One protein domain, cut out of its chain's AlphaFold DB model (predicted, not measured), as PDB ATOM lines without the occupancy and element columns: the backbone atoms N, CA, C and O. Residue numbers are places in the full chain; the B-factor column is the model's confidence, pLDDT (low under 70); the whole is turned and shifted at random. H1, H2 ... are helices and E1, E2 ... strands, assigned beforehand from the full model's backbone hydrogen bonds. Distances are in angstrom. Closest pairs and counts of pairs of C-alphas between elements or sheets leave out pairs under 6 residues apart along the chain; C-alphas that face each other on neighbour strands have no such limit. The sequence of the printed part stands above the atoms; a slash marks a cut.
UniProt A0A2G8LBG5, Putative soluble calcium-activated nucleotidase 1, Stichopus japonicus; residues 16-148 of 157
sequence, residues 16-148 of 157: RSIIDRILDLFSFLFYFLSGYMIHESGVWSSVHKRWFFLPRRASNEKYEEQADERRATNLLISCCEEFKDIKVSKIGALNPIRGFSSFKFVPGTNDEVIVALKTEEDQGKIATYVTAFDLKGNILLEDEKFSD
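AT A GLANCE: This is residues 16 to 148 of the 157 residues of the protein "Putative soluble calcium-activated nucleotidase 1" of Stichopus japonicus (UniProt A0A2G8LBG5). Two twisted sheets of four strands form a sandwich that is only partly face to face: E5 of the second sheet comes close to E1 and E2 of the first, while E3 and E4 keep away from the second sheet. Helix H1 packs on the first sheet's other face, and the short H2 lies at one end, grazing both sheets. The printed part has 133 residues with two named helices and eight named strands, in the order H1 E1 E2 H2 E3 E4 E5 E6 E7 E8, of mixed class. The sheets run E1 E2 E3 E4 and E5 E6 E7 E8, both antiparallel. The whole is compact, with a radius of gyration of the C-alphas of 14.6 A and spans of 40 by 38 by 22 A.

HOW THE PARTS SIT: The first sheet, strongly twisted, holds E1, residues 36 to 45, E2, residues 50 to 59, E3, residues 75 to 80, and E4, residues 86 to 90. E1 and E2 form a hairpin, with N 38 and O 57 2.9 A apart; E1 bends by 69 degrees at residue 40 and E2 by 76 degrees at residue 56. E2 and E3 pair through N 53 and O 77, 2.8 A, and the hairpin E3 and E4 through N 78 and O 87, 2.8 A. The second sheet, also strongly twisted, is a meander, each strand the antiparallel neighbour of the one before: E5, residues 98 to 105, E6, residues 113 to 122, E7, residues 125 to 134, and E8, residues 139 to 147. N 101 and O 117 of E5 and E6 are 2.9 A apart, N 118 and O 129 of E6 and E7 2.9 A, and N 130 and O 144 of E7 and E8 2.9 A. In the sandwich, two sheets face to face, the strands of one stand at 33 degrees to those of the other. The closest C-alphas of E2 and E5 are those of Arg 56 and Gly 99, 4.3 A apart; those of E1 and E5 are Ser 41 and Ser 102, 5.2 A. E3 is apart from E5, E6, E7 and E8. H1, residues 16 to 29, is on one face of the first sheet, making two layers, a helix over a sheet; its closest C-alpha to E1 is that of Phe 26, 6.8 A from Met 37. H2, residues 65 to 68, only grazes the first sheet with residues 67 to 68. In H1, 9 of 10 O i to N i+4 pairs are within hydrogen-bond range; H2 is too short for such a pair.

IN THESE COORDINATES: H1 begins at C-alpha 16, (52.446, 29.362, 127.302), and is 19.0 A long; H2 is 5.2 A. E1 measures 25.1 A, E2 24.3 A, E3 16.7 A and E4 13.8 A. E5 measures 19.9 A, E6 28.6 A, E7 29.1 A and E8 20.4 A, with E8 ending at C-alpha 147, (35.774, 39.035, 96.670).

THE WHOLE: The two C-alphas farthest apart are those of Leu 33 and Gly 108, 41.5 A. The printed part has no cut and no long link; the chain changes sheets at the short link from E4 to E5. Mean pLDDT of the printed part is 89.8, and residues 16 to 33 are under 70.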
ATOM      1  N   ARG A  16      51.449  30.439 127.269       42.22
ATOM      2  CA  ARG A  16      52.446  29.362 127.302       42.22
ATOM      3  C   ARG A  16      51.839  27.986 126.999       42.22
ATOM      4  O   ARG A  16      52.363  27.291 126.157       42.22
ATOM      5  N   SER A  17      50.670  27.594 127.514       53.50
ATOM      6  CA  SER A  17      50.196  26.222 127.254       53.50
ATOM      7  C   SER A  17      49.780  25.944 125.804       53.50
ATOM      8  O   SER A  17      49.984  24.825 125.366       53.50
ATOM      9  N   ILE A  18      49.201  26.898 125.068       50.91
ATOM     10  CA  ILE A  18      48.771  26.715 123.665       50.91
ATOM     11  C   ILE A  18      49.851  27.207 122.695       50.91
ATOM     12  O   ILE A  18      50.089  26.564 121.680       50.91
ATOM     13  N   ILE A  19      50.538  28.307 123.016       51.25
ATOM     14  CA  ILE A  19      51.660  28.817 122.221       51.25
ATOM     15  C   ILE A  19      52.840  27.850 122.298       51.25
ATOM     16  O   ILE A  19      53.379  27.545 121.246       51.25
ATOM     17  N   ASP A  20      53.197  27.292 123.463       53.62
ATOM     18  CA  ASP A  20      54.271  26.286 123.544       53.62
ATOM     19  C   ASP A  20      53.898  25.038 122.726       53.62
ATOM     20  O   ASP A  20      54.738  24.484 122.033       53.62
ATOM     21  N   ARG A  21      52.613  24.661 122.690       64.00
ATOM     22  CA  ARG A  21      52.109  23.556 121.852       64.00
ATOM     23  C   ARG A  21      52.130  23.862 120.350       64.00
ATOM     24  O   ARG A  21      52.346  22.967 119.538       64.00
ATOM     25  N   ILE A  22      51.913  25.118 119.963       61.09
ATOM     26  CA  ILE A  22      52.091  25.592 118.581       61.09
ATOM     27  C   ILE A  22      53.591  25.691 118.239       61.09
ATOM     28  O   ILE A  22      53.985  25.394 117.115       61.09
ATOM     29  N   LEU A  23      54.452  26.030 119.202       60.31
ATOM     30  CA  LEU A  23      55.911  25.998 119.058       60.31
ATOM     31  C   LEU A  23      56.449  24.561 118.965       60.31
ATOM     32  O   LEU A  23      57.407  24.330 118.229       60.31
ATOM     33  N   ASP A  24      55.824  23.589 119.632       61.88
ATOM     34  CA  ASP A  24      56.102  22.158 119.453       61.88
ATOM     35  C   ASP A  24      55.731  21.714 118.033       61.88
ATOM     36  O   ASP A  24      56.500  21.011 117.380       61.88
ATOM     37  N   LEU A  25      54.593  22.190 117.512       63.03
ATOM     38  CA  LEU A  25      54.186  22.005 116.115       63.03
ATOM     39  C   LEU A  25      55.239  22.563 115.151       63.03
ATOM     40  O   LEU A  25      55.613  21.912 114.177       63.03
ATOM     41  N   PHE A  26      55.728  23.768 115.443       65.81
ATOM     42  CA  PHE A  26      56.763  24.438 114.671       65.81
ATOM     43  C   PHE A  26      58.093  23.672 114.724       65.81
ATOM     44  O   PHE A  26      58.670  23.394 113.678       65.81
ATOM     45  N   SER A  27      58.534  23.254 115.911       61.47
ATOM     46  CA  SER A  27      59.767  22.479 116.116       61.47
ATOM     47  C   SER A  27      59.700  21.094 115.470       61.47
ATOM     48  O   SER A  27      60.702  20.592 114.968       61.47
ATOM     49  N   PHE A  28      58.517  20.475 115.453       62.78
ATOM     50  CA  PHE A  28      58.264  19.219 114.748       62.78
ATOM     51  C   PHE A  28      58.360  19.384 113.224       62.78
ATOM     52  O   PHE A  28      58.843  18.491 112.531       62.78
ATOM     53  N   LEU A  29      57.895  20.517 112.695       64.44
ATOM     54  CA  LEU A  29      57.839  20.785 111.256       64.44
ATOM     55  C   LEU A  29      59.128  21.366 110.678       64.44
ATOM     56  O   LEU A  29      59.450  21.113 109.515       64.44
ATOM     57  N   PHE A  30      59.858  22.146 111.467       61.53
ATOM     58  CA  PHE A  30      60.996  22.925 111.016       61.53
ATOM     59  C   PHE A  30      62.176  22.734 111.969       61.53
ATOM     60  O   PHE A  30      62.167  23.165 113.116       61.53
ATOM     61  N   TYR A  31      63.242  22.116 111.459       56.09
ATOM     62  CA  TYR A  31      64.481  21.859 112.203       56.09
ATOM     63  C   TYR A  31      65.389  23.097 112.351       56.09
ATOM     64  O   TYR A  31      66.502  22.986 112.868       56.09
ATOM     65  N   PHE A  32      64.958  24.276 111.887       58.22
ATOM     66  CA  PHE A  32      65.785  25.483 111.818       58.22
ATOM     67  C   PHE A  32      65.281  26.582 112.760       58.22
ATOM     68  O   PHE A  32      64.143  27.032 112.660       58.22
ATOM     69  N   LEU A  33      66.183  27.076 113.617       64.25
ATOM     70  CA  LEU A  33      65.943  28.117 114.632       64.25
ATOM     71  C   LEU A  33      65.433  29.466 114.087       64.25
ATOM     72  O   LEU A  33      65.011  30.308 114.873       64.25
ATOM     73  N   SER A  34      65.509  29.706 112.774       78.19
ATOM     74  CA  SER A  34      65.121  30.975 112.148       78.19
ATOM     75  C   SER A  34      63.739  30.985 111.506       78.19
ATOM     76  O   SER A  34      63.298  32.060 111.117       78.19
ATOM     77  N   GLY A  35      63.087  29.834 111.329       84.44
ATOM     78  CA  GLY A  35      61.809  29.779 110.622       84.44
ATOM     79  C   GLY A  35      60.628  30.300 111.447       84.44
ATOM     80  O   GLY A  35      60.763  30.627 112.626       84.44
ATOM     81  N   TYR A  36      59.449  30.332 110.829       87.38
ATOM     82  CA  TYR A  36      58.199  30.686 111.500       87.38
ATOM     83  C   TYR A  36      56.976  30.040 110.833       87.38
ATOM     84  O   TYR A  36      57.029  29.564 109.696       87.38
ATOM     85  N   MET A  37      55.854  30.048 111.554       89.75
ATOM     86  CA  MET A  37      54.529  29.699 111.050       89.75
ATOM     87  C   MET A  37      53.510  30.714 111.576       89.75
ATOM     88  O   MET A  37      53.559  31.088 112.746       89.75
ATOM     89  N   ILE A  38      52.595  31.163 110.717       91.56
ATOM     90  CA  ILE A  38      51.502  32.078 111.073       91.56
ATOM     91  C   ILE A  38      50.189  31.310 110.971       91.56
ATOM     92  O   ILE A  38      49.850  30.781 109.910       91.56
ATOM     93  N   HIS A  39      49.440  31.271 112.071       89.94
ATOM     94  CA  HIS A  39      48.117  30.662 112.145       89.94
ATOM     95  C   HIS A  39      47.047  31.744 112.279       89.94
ATOM     96  O   HIS A  39      47.088  32.530 113.220       89.94
ATOM     97  N   GLU A  40      46.063  31.737 111.381       90.38
ATOM     98  CA  GLU A  40      44.848  32.566 111.487       90.38
ATOM     99  C   GLU A  40      43.598  31.725 111.782       90.38
ATOM    100  O   GLU A  40      42.526  32.255 112.055       90.38
ATOM    101  N   SER A  41      43.721  30.394 111.753       88.69
ATOM    102  CA  SER A  41      42.590  29.487 111.915       88.69
ATOM    103  C   SER A  41      42.963  28.230 112.698       88.69
ATOM    104  O   SER A  41      44.051  27.672 112.540       88.69
ATOM    105  N   GLY A  42      42.036  27.779 113.540       94.00
ATOM    106  CA  GLY A  42      42.135  26.539 114.301       94.00
ATOM    107  C   GLY A  42      40.747  26.071 114.729       94.00
ATOM    108  O   GLY A  42      39.949  26.872 115.214       94.00
ATOM    109  N   VAL A  43      40.444  24.788 114.532       96.38
ATOM    110  CA  VAL A  43      39.129  24.202 114.840       96.38
ATOM    111  C   VAL A  43      39.315  22.879 115.572       96.38
ATOM    112  O   VAL A  43      40.107  22.035 115.156       96.38
ATOM    113  N   TRP A  44      38.578  22.688 116.665       96.62
ATOM    114  CA  TRP A  44      38.489  21.403 117.353       96.62
ATOM    115  C   TRP A  44      37.398  20.541 116.717       96.62
ATOM    116  O   TRP A  44      36.247  20.967 116.623       96.62
ATOM    117  N   SER A  45      37.743  19.313 116.339       97.62
ATOM    118  CA  SER A  45      36.776  18.295 115.940       97.62
ATOM    119  C   SER A  45      36.442  17.399 117.127       97.62
ATOM    120  O   SER A  45      37.291  16.666 117.647       97.62
ATOM    121  N   SER A  46      35.172  17.403 117.525       96.62
ATOM    122  CA  SER A  46      34.680  16.483 118.552       96.62
ATOM    123  C   SER A  46      34.517  15.047 118.037       96.62
ATOM    124  O   SER A  46      34.535  14.128 118.862       96.62
ATOM    125  N   VAL A  47      34.405  14.865 116.714       97.88
ATOM    126  CA  VAL A  47      34.351  13.567 116.023       97.88
ATOM    127  C   VAL A  47      35.720  12.893 116.071       97.88
ATOM    128  O   VAL A  47      35.840  11.767 116.548       97.88
ATOM    129  N   HIS A  48      36.765  13.618 115.666       97.38
ATOM    130  CA  HIS A  48      38.131  13.092 115.587       97.38
ATOM    131  C   HIS A  48      38.898  13.173 116.907       97.38
ATOM    132  O   HIS A  48      39.926  12.513 117.045       97.38
ATOM    133  N   LYS A  49      38.419  13.974 117.873       96.94
ATOM    134  CA  LYS A  49      39.135  14.334 119.115       96.94
ATOM    135  C   LYS A  49      40.498  14.966 118.830       96.94
ATOM    136  O   LYS A  49      41.517  14.606 119.425       96.94
ATOM    137  N   ARG A  50      40.519  15.884 117.863       96.12
ATOM    138  CA  ARG A  50      41.737  16.544 117.385       96.12
ATOM    139  C   ARG A  50      41.496  18.010 117.085       96.12
ATOM    140  O   ARG A  50      40.427  18.392 116.611       96.12
ATOM    141  N   TRP A  51      42.532  18.805 117.301       95.94
ATOM    142  CA  TRP A  51      42.655  20.129 116.716       95.94
ATOM    143  C   TRP A  51      43.102  20.011 115.268       95.94
ATOM    144  O   TRP A  51      43.921  19.152 114.947       95.94
ATOM    145  N   PHE A  52      42.590  20.896 114.424       96.38
ATOM    146  CA  PHE A  52      42.992  21.065 113.038       96.38
ATOM    147  C   PHE A  52      43.415  22.510 112.800       96.38
ATOM    148  O   PHE A  52      42.797  23.437 113.326       96.38
ATOM    149  N   PHE A  53      44.452  22.693 111.990       95.94
ATOM    150  CA  PHE A  53      45.002  23.992 111.629       95.94
ATOM    151  C   PHE A  53      45.324  24.032 110.138       95.94
ATOM    152  O   PHE A  53      45.870  23.075 109.581       95.94
ATOM    153  N   LEU A  54      45.045  25.183 109.533       96.75
ATOM    154  CA  LEU A  54      45.472  25.551 108.190       96.75
ATOM    155  C   LEU A  54      46.343  26.806 108.319       96.75
ATOM    156  O   LEU A  54      45.806  27.913 108.438       96.75
ATOM    157  N   PRO A  55      47.678  26.664 108.392       95.38
ATOM    158  CA  PRO A  55      48.559  27.808 108.562       95.38
ATOM    159  C   PRO A  55      48.452  28.755 107.373       95.38
ATOM    160  O   PRO A  55      48.551  28.334 106.215       95.38
ATOM    161  N   ARG A  56      48.318  30.050 107.661       96.50
ATOM    162  CA  ARG A  56      48.359  31.090 106.637       96.50
ATOM    163  C   ARG A  56      49.712  31.071 105.948       96.50
ATOM    164  O   ARG A  56      49.766  31.012 104.723       96.50
ATOM    165  N   ARG A  57      50.783  31.114 106.750       95.50
ATOM    166  CA  ARG A  57      52.171  31.226 106.289       95.50
ATOM    167  C   ARG A  57      53.081  30.235 106.992       95.50
ATOM    168  O   ARG A  57      52.849  29.913 108.157       95.50
ATOM    169  N   ALA A  58      54.130  29.795 106.308       92.31
ATOM    170  CA  ALA A  58      55.234  29.084 106.936       92.31
ATOM    171  C   ALA A  58      56.534  29.234 106.139       92.31
ATOM    172  O   ALA A  58      56.533  29.211 104.907       92.31
ATOM    173  N   SER A  59      57.655  29.354 106.847       90.25
ATOM    174  CA  SER A  59      58.979  29.519 106.248       90.25
ATOM    175  C   SER A  59      60.072  28.934 107.140       90.25
ATOM    176  O   SER A  59      59.960  28.951 108.362       90.25
ATOM    177  N   ASN A  60      61.158  28.464 106.523       88.31
ATOM    178  CA  ASN A  60      62.411  28.130 107.216       88.31
ATOM    179  C   ASN A  60      63.332  29.350 107.401       88.31
ATOM    180  O   ASN A  60      64.307  29.306 108.154       88.31
ATOM    181  N   GLU A  61      63.046  30.430 106.683       89.12
ATOM    182  CA  GLU A  61      63.796  31.678 106.735       89.12
ATOM    183  C   GLU A  61      63.225  32.601 107.813       89.12
ATOM    184  O   GLU A  61      62.058  32.484 108.192       89.12
ATOM    185  N   LYS A  62      64.051  33.548 108.267       89.88
ATOM    186  CA  LYS A  62      63.618  34.597 109.191       89.88
ATOM    187  C   LYS A  62      62.469  35.394 108.580       89.88
ATOM    188  O   LYS A  62      62.489  35.684 107.387       89.88
ATOM    189  N   TYR A  63      61.507  35.769 109.421       90.94
ATOM    190  CA  TYR A  63      60.410  36.643 109.025       90.94
ATOM    191  C   TYR A  63      60.928  37.938 108.389       90.94
ATOM    192  O   TYR A  63      61.781  38.632 108.956       90.94
ATOM    193  N   GLU A  64      60.375  38.245 107.222       93.81
ATOM    194  CA  GLU A  64      60.559  39.480 106.477       93.81
ATOM    195  C   GLU A  64      59.211  39.797 105.819       93.81
ATOM    196  O   GLU A  64      58.602  38.917 105.213       93.81
ATOM    197  N   GLU A  65      58.722  41.019 106.019       91.19
ATOM    198  CA  GLU A  65      57.340  41.416 105.725       91.19
ATOM    199  C   GLU A  65      56.992  41.258 104.241       91.19
ATOM    200  O   GLU A  65      55.965  40.670 103.909       91.19
ATOM    201  N   GLN A  66      57.876  41.693 103.341       91.38
ATOM    202  CA  GLN A  66      57.639  41.597 101.902       91.38
ATOM    203  C   GLN A  66      57.716  40.148 101.403       91.38
ATOM    204  O   GLN A  66      56.924  39.727 100.558       91.38
ATOM    205  N   ALA A  67      58.656  39.355 101.913       92.25
ATOM    206  CA  ALA A  67      58.769  37.946 101.577       92.25
ATOM    207  C   ALA A  67      57.557  37.150 102.075       92.25
ATOM    208  O   ALA A  67      57.150  36.209 101.387       92.25
ATOM    209  N   ASP A  68      56.985  37.508 103.232       93.44
ATOM    210  CA  ASP A  68      55.855  36.806 103.851       93.44
ATOM    211  C   ASP A  68      54.599  36.797 102.971       93.44
ATOM    212  O   ASP A  68      53.900  35.780 102.931       93.44
ATOM    213  N   GLU A  69      54.380  37.839 102.154       93.31
ATOM    214  CA  GLU A  69      53.304  37.893 101.145       93.31
ATOM    215  C   GLU A  69      53.277  36.634 100.254       93.31
ATOM    216  O   GLU A  69      52.213  36.194  99.801       93.31
ATOM    217  N   ARG A  70      54.437  35.984 100.078       94.94
ATOM    218  CA  ARG A  70      54.655  34.802  99.228       94.94
ATOM    219  C   ARG A  70      54.986  33.516  99.994       94.94
ATOM    220  O   ARG A  70      55.413  32.536  99.383       94.94
ATOM    221  N   ARG A  71      54.797  33.486 101.318       95.25
ATOM    222  CA  ARG A  71      55.046  32.305 102.174       95.25
ATOM    223  C   ARG A  71      53.778  31.535 102.527       95.25
ATOM    224  O   ARG A  71      53.723  30.928 103.593       95.25
ATOM    225  N   ALA A  72      52.745  31.573 101.678       96.75
ATOM    226  CA  ALA A  72      51.531  30.791 101.919       96.75
ATOM    227  C   ALA A  72      51.829  29.292 102.066       96.75
ATOM    228  O   ALA A  72      52.860  28.797 101.607       96.75
ATOM    229  N   THR A  73      50.904  28.560 102.687       95.56
ATOM    230  CA  THR A  73      51.016  27.106 102.833       95.56
ATOM    231  C   THR A  73      49.844  26.380 102.197       95.56
ATOM    232  O   THR A  73      48.777  26.942 101.968       95.56
ATOM    233  N   ASN A  74      50.047  25.091 101.947       96.62
ATOM    234  CA  ASN A  74      48.980  24.149 101.648       96.62
ATOM    235  C   ASN A  74      48.930  23.024 102.693       96.62
ATOM    236  O   ASN A  74      48.567  21.895 102.372       96.62
ATOM    237  N   LEU A  75      49.365  23.309 103.922       95.62
ATOM    238  CA  LEU A  75      49.443  22.320 104.991       95.62
ATOM    239  C   LEU A  75      48.096  22.187 105.700       95.62
ATOM    240  O   LEU A  75      47.483  23.186 106.063       95.62
ATOM    241  N   LEU A  76      47.699  20.947 105.968       96.31
ATOM    242  CA  LEU A  76      46.693  20.603 106.963       96.31
ATOM    243  C   LEU A  76      47.397  19.909 108.117       96.31
ATOM    244  O   LEU A  76      48.046  18.877 107.941       96.31
ATOM    245  N   ILE A  77      47.273  20.485 109.305       94.88
ATOM    246  CA  ILE A  77      47.897  19.949 110.505       94.88
ATOM    247  C   ILE A  77      46.796  19.503 111.450       94.88
ATOM    248  O   ILE A  77      45.869  20.263 111.707       94.88
ATOM    249  N   SER A  78      46.901  18.285 111.978       94.62
ATOM    250  CA  SER A  78      46.013  17.802 113.031       94.62
ATOM    251  C   SER A  78      46.796  17.286 114.224       94.62
ATOM    252  O   SER A  78      47.765  16.543 114.063       94.62
ATOM    253  N   CYS A  79      46.352  17.602 115.432       92.75
ATOM    254  CA  CYS A  79      46.993  17.127 116.651       92.75
ATOM    255  C   CYS A  79      45.973  16.715 117.711       92.75
ATOM    256  O   CYS A  79      44.855  17.227 117.744       92.75
ATOM    257  N   CYS A  80      46.341  15.758 118.565       91.12
ATOM    258  CA  CYS A  80      45.509  15.396 119.714       91.12
ATOM    259  C   CYS A  80      45.398  16.564 120.712       91.12
ATOM    260  O   CYS A  80      46.141  17.544 120.621       91.12
ATOM    261  N   GLU A  81      44.485  16.457 121.676       89.00
ATOM    262  CA  GLU A  81      44.254  17.481 122.707       89.00
ATOM    263  C   GLU A  81      45.535  17.849 123.471       89.00
ATOM    264  O   GLU A  81      45.777  19.014 123.788       89.00
ATOM    265  N   GLU A  82      46.412  16.870 123.692       86.00
ATOM    266  CA  GLU A  82      47.689  17.061 124.367       86.00
ATOM    267  C   GLU A  82      48.838  17.465 123.430       86.00
ATOM    268  O   GLU A  82      49.946  17.655 123.925       86.00
ATOM    269  N   PHE A  83      48.606  17.600 122.120       84.44
ATOM    270  CA  PHE A  83      49.612  17.941 121.097       84.44
ATOM    271  C   PHE A  83      50.807  16.970 121.032       84.44
ATOM    272  O   PHE A  83      51.876  17.309 120.540       84.44
ATOM    273  N   LYS A  84      50.625  15.729 121.498       86.00
ATOM    274  CA  LYS A  84      51.665  14.682 121.492       86.00
ATOM    275  C   LYS A  84      51.692  13.850 120.213       86.00
ATOM    276  O   LYS A  84      52.724  13.285 119.874       86.00
ATOM    277  N   ASP A  85      50.555  13.750 119.530       89.00
ATOM    278  CA  ASP A  85      50.420  13.076 118.238       89.00
ATOM    279  C   ASP A  85      50.036  14.111 117.184       89.00
ATOM    280  O   ASP A  85      48.884  14.551 117.152       89.00
ATOM    281  N   ILE A  86      50.998  14.501 116.346       88.94
ATOM    282  CA  ILE A  86      50.852  15.517 115.300       88.94
ATOM    283  C   ILE A  86      50.928  14.830 113.935       88.94
ATOM    284  O   ILE A  86      51.859  14.080 113.645       88.94
ATOM    285  N   LYS A  87      49.952  15.116 113.076       92.06
ATOM    286  CA  LYS A  87      49.888  14.641 111.693       92.06
ATOM    287  C   LYS A  87      49.826  15.834 110.762       92.06
ATOM    288  O   LYS A  87      49.102  16.789 111.030       92.06
ATOM    289  N   VAL A  88      50.561  15.748 109.664       92.12
ATOM    290  CA  VAL A  88      50.687  16.823 108.682       92.12
ATOM    291  C   VAL A  88      50.432  16.228 107.308       92.12
ATOM    292  O   VAL A  88      51.057  15.237 106.933       92.12
ATOM    293  N   SER A  89      49.521  16.831 106.559       93.12
ATOM    294  CA  SER A  89      49.242  16.503 105.164       93.12
ATOM    295  C   SER A  89      49.268  17.768 104.305       93.12
ATOM    296  O   SER A  89      49.361  18.887 104.812       93.12
ATOM    297  N   LYS A  90      49.249  17.586 102.982       94.75
ATOM    298  CA  LYS A  90      49.177  18.674 102.002       94.75
ATOM    299  C   LYS A  90      47.836  18.627 101.283       94.75
ATOM    300  O   LYS A  90      47.367  17.544 100.946       94.75
ATOM    301  N   ILE A  91      47.265  19.796 101.030       96.25
ATOM    302  CA  ILE A  91      45.970  19.982 100.378       96.25
ATOM    303  C   ILE A  91      46.196  20.594  98.999       96.25
ATOM    304  O   ILE A  91      46.673  21.723  98.901       96.25
ATOM    305  N   GLY A  92      45.863  19.862  97.937       93.69
ATOM    306  CA  GLY A  92      46.032  20.341  96.563       93.69
ATOM    307  C   GLY A  92      47.426  20.903  96.243       93.69
ATOM    308  O   GLY A  92      48.435  20.582  96.883       93.69
ATOM    309  N   ALA A  93      47.487  21.761  95.223       94.06
ATOM    310  CA  ALA A  93      48.710  22.449  94.827       94.06
ATOM    311  C   ALA A  93      48.953  23.709  95.675       94.06
ATOM    312  O   ALA A  93      48.028  24.441  96.025       94.06
ATOM    313  N   LEU A  94      50.223  23.986  95.982       95.94
ATOM    314  CA  LEU A  94      50.607  25.202  96.692       95.94
ATOM    315  C   LEU A  94      50.459  26.425  95.779       95.94
ATOM    316  O   LEU A  94      51.092  26.493  94.726       95.94
ATOM    317  N   ASN A  95      49.706  27.423  96.241       96.56
ATOM    318  CA  ASN A  95      49.733  28.772  95.693       96.56
ATOM    319  C   ASN A  95      50.467  29.700  96.683       96.56
ATOM    320  O   ASN A  95      49.926  29.948  97.757       96.56
ATOM    321  N   PRO A  96      51.661  30.228  96.348       96.38
ATOM    322  CA  PRO A  96      52.497  30.984  97.286       96.38
ATOM    323  C   PRO A  96      51.873  32.273  97.842       96.38
ATOM    324  O   PRO A  96      52.265  32.705  98.926       96.38
ATOM    325  N   ILE A  97      50.919  32.884  97.134       96.50
ATOM    326  CA  ILE A  97      50.314  34.169  97.528       96.50
ATOM    327  C   ILE A  97      48.976  34.021  98.263       96.50
ATOM    328  O   ILE A  97      48.527  34.974  98.890       96.50
ATOM    329  N   ARG A  98      48.344  32.839  98.224       97.00
ATOM    330  CA  ARG A  98      47.014  32.602  98.815       97.00
ATOM    331  C   ARG A  98      47.126  31.847 100.133       97.00
ATOM    332  O   ARG A  98      47.161  30.618 100.147       97.00
ATOM    333  N   GLY A  99      47.172  32.584 101.238       97.25
ATOM    334  CA  GLY A  99      47.225  32.013 102.585       97.25
ATOM    335  C   GLY A  99      45.832  31.711 103.132       97.25
ATOM    336  O   GLY A  99      44.909  32.494 102.923       97.25
ATOM    337  N   PHE A 100      45.668  30.599 103.850       97.94
ATOM    338  CA  PHE A 100      44.418  30.305 104.558       97.94
ATOM    339  C   PHE A 100      44.114  31.370 105.618       97.94
ATOM    340  O   PHE A 100      44.992  31.700 106.413       97.94
ATOM    341  N   SER A 101      42.874  31.867 105.647       97.56
ATOM    342  CA  SER A 101      42.406  32.855 106.632       97.56
ATOM    343  C   SER A 101      41.339  32.308 107.579       97.56
ATOM    344  O   SER A 101      41.238  32.743 108.719       97.56
ATOM    345  N   SER A 102      40.538  31.332 107.144       98.38
ATOM    346  CA  SER A 102      39.497  30.717 107.972       98.38
ATOM    347  C   SER A 102      39.081  29.366 107.412       98.38
ATOM    348  O   SER A 102      39.225  29.124 106.215       98.38
ATOM    349  N   PHE A 103      38.516  28.498 108.247       98.62
ATOM    350  CA  PHE A 103      37.850  27.284 107.779       98.62
ATOM    351  C   PHE A 103      36.806  26.773 108.772       98.62
ATOM    352  O   PHE A 103      36.797  27.163 109.949       98.62
ATOM    353  N   LYS A 104      35.937  25.885 108.279       98.62
ATOM    354  CA  LYS A 104      34.995  25.074 109.059       98.62
ATOM    355  C   LYS A 104      34.831  23.692 108.440       98.62
ATOM    356  O   LYS A 104      34.977  23.520 107.231       98.62
ATOM    357  N   PHE A 105      34.480  22.726 109.281       98.75
ATOM    358  CA  PHE A 105      33.966  21.444 108.815       98.75
ATOM    359  C   PHE A 105      32.557  21.616 108.252       98.75
ATOM    360  O   PHE A 105      31.744  22.341 108.825       98.75
ATOM    361  N   VAL A 106      32.266  20.953 107.136       98.62
ATOM    362  CA  VAL A 106      30.940  20.980 106.516       98.62
ATOM    363  C   VAL A 106      29.982  20.109 107.344       98.62
ATOM    364  O   VAL A 106      30.271  18.923 107.550       98.62
ATOM    365  N   PRO A 107      28.833  20.636 107.810       98.25
ATOM    366  CA  PRO A 107      27.864  19.865 108.581       98.25
ATOM    367  C   PRO A 107      27.400  18.597 107.855       98.25
ATOM    368  O   PRO A 107      27.232  18.581 106.639       98.25
ATOM    369  N   GLY A 108      27.175  17.519 108.610       98.00
ATOM    370  CA  GLY A 108      26.717  16.239 108.057       98.00
ATOM    371  C   GLY A 108      27.801  15.404 107.365       98.00
ATOM    372  O   GLY A 108      27.484  14.348 106.825       98.00
ATOM    373  N   THR A 109      29.070  15.829 107.406       98.31
ATOM    374  CA  THR A 109      30.194  15.102 106.782       98.31
ATOM    375  C   THR A 109      31.073  14.340 107.774       98.31
ATOM    376  O   THR A 109      32.097  13.802 107.377       98.31
ATOM    377  N   ASN A 110      30.691  14.271 109.055       98.31
ATOM    378  CA  ASN A 110      31.525  13.715 110.135       98.31
ATOM    379  C   ASN A 110      32.920  14.359 110.205       98.31
ATOM    380  O   ASN A 110      33.914  13.679 110.440       98.31
ATOM    381  N   ASP A 111      32.986  15.672 109.976       98.50
ATOM    382  CA  ASP A 111      34.233  16.438 109.916       98.50
ATOM    383  C   ASP A 111      35.235  15.907 108.865       98.50
ATOM    384  O   ASP A 111      36.438  16.103 108.999       98.50
ATOM    385  N   GLU A 112      34.765  15.226 107.812       98.38
ATOM    386  CA  GLU A 112      35.621  14.721 106.724       98.38
ATOM    387  C   GLU A 112      35.829  15.739 105.601       98.38
ATOM    388  O   GLU A 112      36.770  15.605 104.818       98.38
ATOM    389  N   VAL A 113      34.963  16.753 105.509       98.62
ATOM    390  CA  VAL A 113      35.031  17.802 104.487       98.62
ATOM    391  C   VAL A 113      35.199  19.161 105.145       98.62
ATOM    392  O   VAL A 113      34.484  19.507 106.086       98.62
ATOM    393  N   ILE A 114      36.123  19.952 104.610       98.75
ATOM    394  CA  ILE A 114      36.410  21.316 105.037       98.75
ATOM    395  C   ILE A 114      36.014  22.282 103.922       98.75
ATOM    396  O   ILE A 114      36.332  22.055 102.756       98.75
ATOM    397  N   VAL A 115      35.374  23.390 104.302       98.75
ATOM    398  CA  VAL A 115      35.318  24.615 103.499       98.75
ATOM    399  C   VAL A 115      36.276  25.633 104.110       98.75
ATOM    400  O   VAL A 115      36.296  25.825 105.329       98.75
ATOM    401  N   ALA A 116      37.094  26.267 103.278       98.56
ATOM    402  CA  ALA A 116      38.118  27.200 103.719       98.56
ATOM    403  C   ALA A 116      38.119  28.478 102.882       98.56
ATOM    404  O   ALA A 116      37.813  28.471 101.689       98.56
ATOM    405  N   LEU A 117      38.518  29.568 103.530       98.62
ATOM    406  CA  LEU A 117      38.865  30.820 102.887       98.62
ATOM    407  C   LEU A 117      40.381  30.923 102.754       98.62
ATOM    408  O   LEU A 117      41.127  30.603 103.687       98.62
ATOM    409  N   LYS A 118      40.824  31.425 101.605       98.12
ATOM    410  CA  LYS A 118      42.188  31.910 101.403       98.12
ATOM    411  C   LYS A 118      42.147  33.383 101.046       98.12
ATOM    412  O   LYS A 118      41.273  33.804 100.293       98.12
ATOM    413  N   THR A 119      43.109  34.151 101.531       97.19
ATOM    414  CA  THR A 119      43.274  35.552 101.146       97.19
ATOM    415  C   THR A 119      44.648  35.783 100.541       97.19
ATOM    416  O   THR A 119      45.635  35.172 100.958       97.19
ATOM    417  N   GLU A 120      44.694  36.632  99.521       94.12
ATOM    418  CA  GLU A 120      45.935  37.138  98.937       94.12
ATOM    419  C   GLU A 120      46.130  38.597  99.339       94.12
ATOM    420  O   GLU A 120      45.176  39.373  99.365       94.12
ATOM    421  N   GLU A 121      47.372  38.926  99.662       88.88
ATOM    422  CA  GLU A 121      47.886  40.276  99.863       88.88
ATOM    423  C   GLU A 121      49.241  40.264  99.143       88.88
ATOM    424  O   GLU A 121      50.225  39.793  99.706       88.88
ATOM    425  N   ASP A 122      49.257  40.612  97.853       87.69
ATOM    426  CA  ASP A 122      50.476  40.652  97.022       87.69
ATOM    427  C   ASP A 122      50.532  42.011  96.329       87.69
ATOM    428  O   ASP A 122      49.649  42.365  95.539       87.69
ATOM    429  N   GLN A 123      51.559  42.800  96.653       86.62
ATOM    430  CA  GLN A 123      51.793  44.121  96.051       86.62
ATOM    431  C   GLN A 123      50.582  45.070  96.154       86.62
ATOM    432  O   GLN A 123      50.275  45.823  95.226       86.62
ATOM    433  N   GLY A 124      49.858  45.015  97.274       84.81
ATOM    434  CA  GLY A 124      48.675  45.843  97.531       84.81
ATOM    435  C   GLY A 124      47.380  45.364  96.866       84.81
ATOM    436  O   GLY A 124      46.343  46.005  97.046       84.81
ATOM    437  N   LYS A 125      47.395  44.248  96.121       91.38
ATOM    438  CA  LYS A 125      46.163  43.578  95.682       91.38
ATOM    439  C   LYS A 125      45.634  42.696  96.798       91.38
ATOM    440  O   LYS A 125      46.391  41.922  97.378       91.38
ATOM    441  N   ILE A 126      44.333  42.803  97.044       95.56
ATOM    442  CA  ILE A 126      43.625  42.014  98.045       95.56
ATOM    443  C   ILE A 126      42.527  41.223  97.346       95.56
ATOM    444  O   ILE A 126      41.742  41.786  96.583       95.56
ATOM    445  N   ALA A 127      42.448  39.929  97.631       97.81
ATOM    446  CA  ALA A 127      41.306  39.116  97.244       97.81
ATOM    447  C   ALA A 127      41.061  37.985  98.242       97.81
ATOM    448  O   ALA A 127      41.977  37.511  98.916       97.81
ATOM    449  N   THR A 128      39.814  37.532  98.299       98.44
ATOM    450  CA  THR A 128      39.389  36.331  99.020       98.44
ATOM    451  C   THR A 128      38.950  35.270  98.026       98.44
ATOM    452  O   THR A 128      38.237  35.567  97.065       98.44
ATOM    453  N   TYR A 129      39.313  34.027  98.312       98.50
ATOM    454  CA  TYR A 129      38.905  32.829  97.596       98.50
ATOM    455  C   TYR A 129      38.237  31.848  98.553       98.50
ATOM    456  O   TYR A 129      38.605  31.783  99.729       98.50
ATOM    457  N   VAL A 130      37.301  31.064  98.034       98.50
ATOM    458  CA  VAL A 130      36.710  29.912  98.715       98.50
ATOM    459  C   VAL A 130      37.208  28.624  98.061       98.50
ATOM    460  O   VAL A 130      37.390  28.563  96.850       98.50
ATOM    461  N   THR A 131      37.458  27.599  98.868       98.56
ATOM    462  CA  THR A 131      37.826  26.251  98.415       98.56
ATOM    463  C   THR A 131      37.210  25.218  99.352       98.56
ATOM    464  O   THR A 131      36.895  25.523 100.507       98.56
ATOM    465  N   ALA A 132      37.041  23.991  98.871       98.62
ATOM    466  CA  ALA A 132      36.603  22.867  99.682       98.62
ATOM    467  C   ALA A 132      37.406  21.613  99.345       98.62
ATOM    468  O   ALA A 132      37.753  21.371  98.188       98.62
ATOM    469  N   PHE A 133      37.698  20.808 100.359       98.62
ATOM    470  CA  PHE A 133      38.509  19.602 100.231       98.62
ATOM    471  C   PHE A 133      38.199  18.607 101.346       98.62
ATOM    472  O   PHE A 133      37.677  18.979 102.399       98.62
ATOM    473  N   ASP A 134      38.520  17.337 101.116       97.75
ATOM    474  CA  ASP A 134      38.429  16.308 102.151       97.75
ATOM    475  C   ASP A 134      39.708  16.224 103.009       97.75
ATOM    476  O   ASP A 134      40.764  16.762 102.661       97.75
ATOM    477  N   LEU A 135      39.644  15.512 104.138       96.62
ATOM    478  CA  LEU A 135      40.798  15.304 105.028       96.62
ATOM    479  C   LEU A 135      41.964  14.529 104.388       96.62
ATOM    480  O   LEU A 135      43.080  14.545 104.918       96.62
ATOM    481  N   LYS A 136      41.736  13.860 103.253       94.50
ATOM    482  CA  LYS A 136      42.785  13.180 102.476       94.50
ATOM    483  C   LYS A 136      43.515  14.143 101.536       94.50
ATOM    484  O   LYS A 136      44.521  13.751 100.949       94.50
ATOM    485  N   GLY A 137      43.048  15.387 101.427       92.75
ATOM    486  CA  GLY A 137      43.620  16.428 100.580       92.75
ATOM    487  C   GLY A 137      43.080  16.443  99.155       92.75
ATOM    488  O   GLY A 137      43.650  17.141  98.313       92.75
ATOM    489  N   ASN A 138      41.999  15.708  98.876       95.31
ATOM    490  CA  ASN A 138      41.324  15.767  97.585       95.31
ATOM    491  C   ASN A 138      40.527  17.068  97.491       95.31
ATOM    492  O   ASN A 138      39.693  17.355  98.352       95.31
ATOM    493  N   ILE A 139      40.770  17.840  96.433       98.00
ATOM    494  CA  ILE A 139      40.032  19.071  96.164       98.00
ATOM    495  C   ILE A 139      38.630  18.722  95.653       98.00
ATOM    496  O   ILE A 139      38.475  17.966  94.697       98.00
ATOM    497  N   LEU A 140      37.617  19.275  96.315       98.38
ATOM    498  CA  LEU A 140      36.201  19.168  95.950       98.38
ATOM    499  C   LEU A 140      35.710  20.442  95.249       98.38
ATOM    500  O   LEU A 140      34.818  20.377  94.407       98.38
ATOM    501  N   LEU A 141      36.305  21.584  95.599       98.25
ATOM    502  CA  LEU A 141      36.111  22.884  94.968       98.25
ATOM    503  C   LEU A 141      37.473  23.579  94.872       98.25
ATOM    504  O   LEU A 141      38.095  23.868  95.901       98.25
ATOM    505  N   GLU A 142      37.928  23.825  93.645       97.56
ATOM    506  CA  GLU A 142      39.129  24.626  93.373       97.56
ATOM    507  C   GLU A 142      38.978  26.049  93.929       97.56
ATOM    508  O   GLU A 142      37.875  26.485  94.242       97.56
ATOM    509  N   ASP A 143      40.083  26.786  94.066       97.44
ATOM    510  CA  ASP A 143      40.037  28.172  94.546       97.44
ATOM    511  C   ASP A 143      39.142  29.045  93.638       97.44
ATOM    512  O   ASP A 143      39.566  29.486  92.565       97.44
ATOM    513  N   GLU A 144      37.938  29.370  94.102       98.06
ATOM    514  CA  GLU A 144      37.025  30.290  93.433       98.06
ATOM    515  C   GLU A 144      37.102  31.666  94.082       98.06
ATOM    516  O   GLU A 144      36.967  31.816  95.297       98.06
ATOM    517  N   LYS A 145      37.334  32.700  93.270       97.94
ATOM    518  CA  LYS A 145      37.410  34.069  93.774       97.94
ATOM    519  C   LYS A 145      36.040  34.504  94.290       97.94
ATOM    520  O   LYS A 145      35.074  34.547  93.536       97.94
ATOM    521  N   PHE A 146      35.991  34.877  95.561       96.62
ATOM    522  CA  PHE A 146      34.788  35.333  96.245       96.62
ATOM    523  C   PHE A 146      34.684  36.864  96.271       96.62
ATOM    524  O   PHE A 146      33.599  37.412  96.087       96.62
ATOM    525  N   SER A 147      35.795  37.574  96.508       97.38
ATOM    526  CA  SER A 147      35.774  39.035  96.670       97.38
ATOM    527  C   SER A 147      37.138  39.698  96.449       97.38
ATOM    528  O   SER A 147      38.166  39.034  96.548       97.38
ATOM    529  N   ASP A 148      37.139  41.013  96.209       97.31
ATOM    530  CA  ASP A 148      38.317  41.903  96.139       97.31
ATOM    531  C   ASP A 148      38.630  42.588  97.488       97.31
ATOM    532  O   ASP A 148      39.285  43.626  97.555       97.31
TER     533      ASP A 148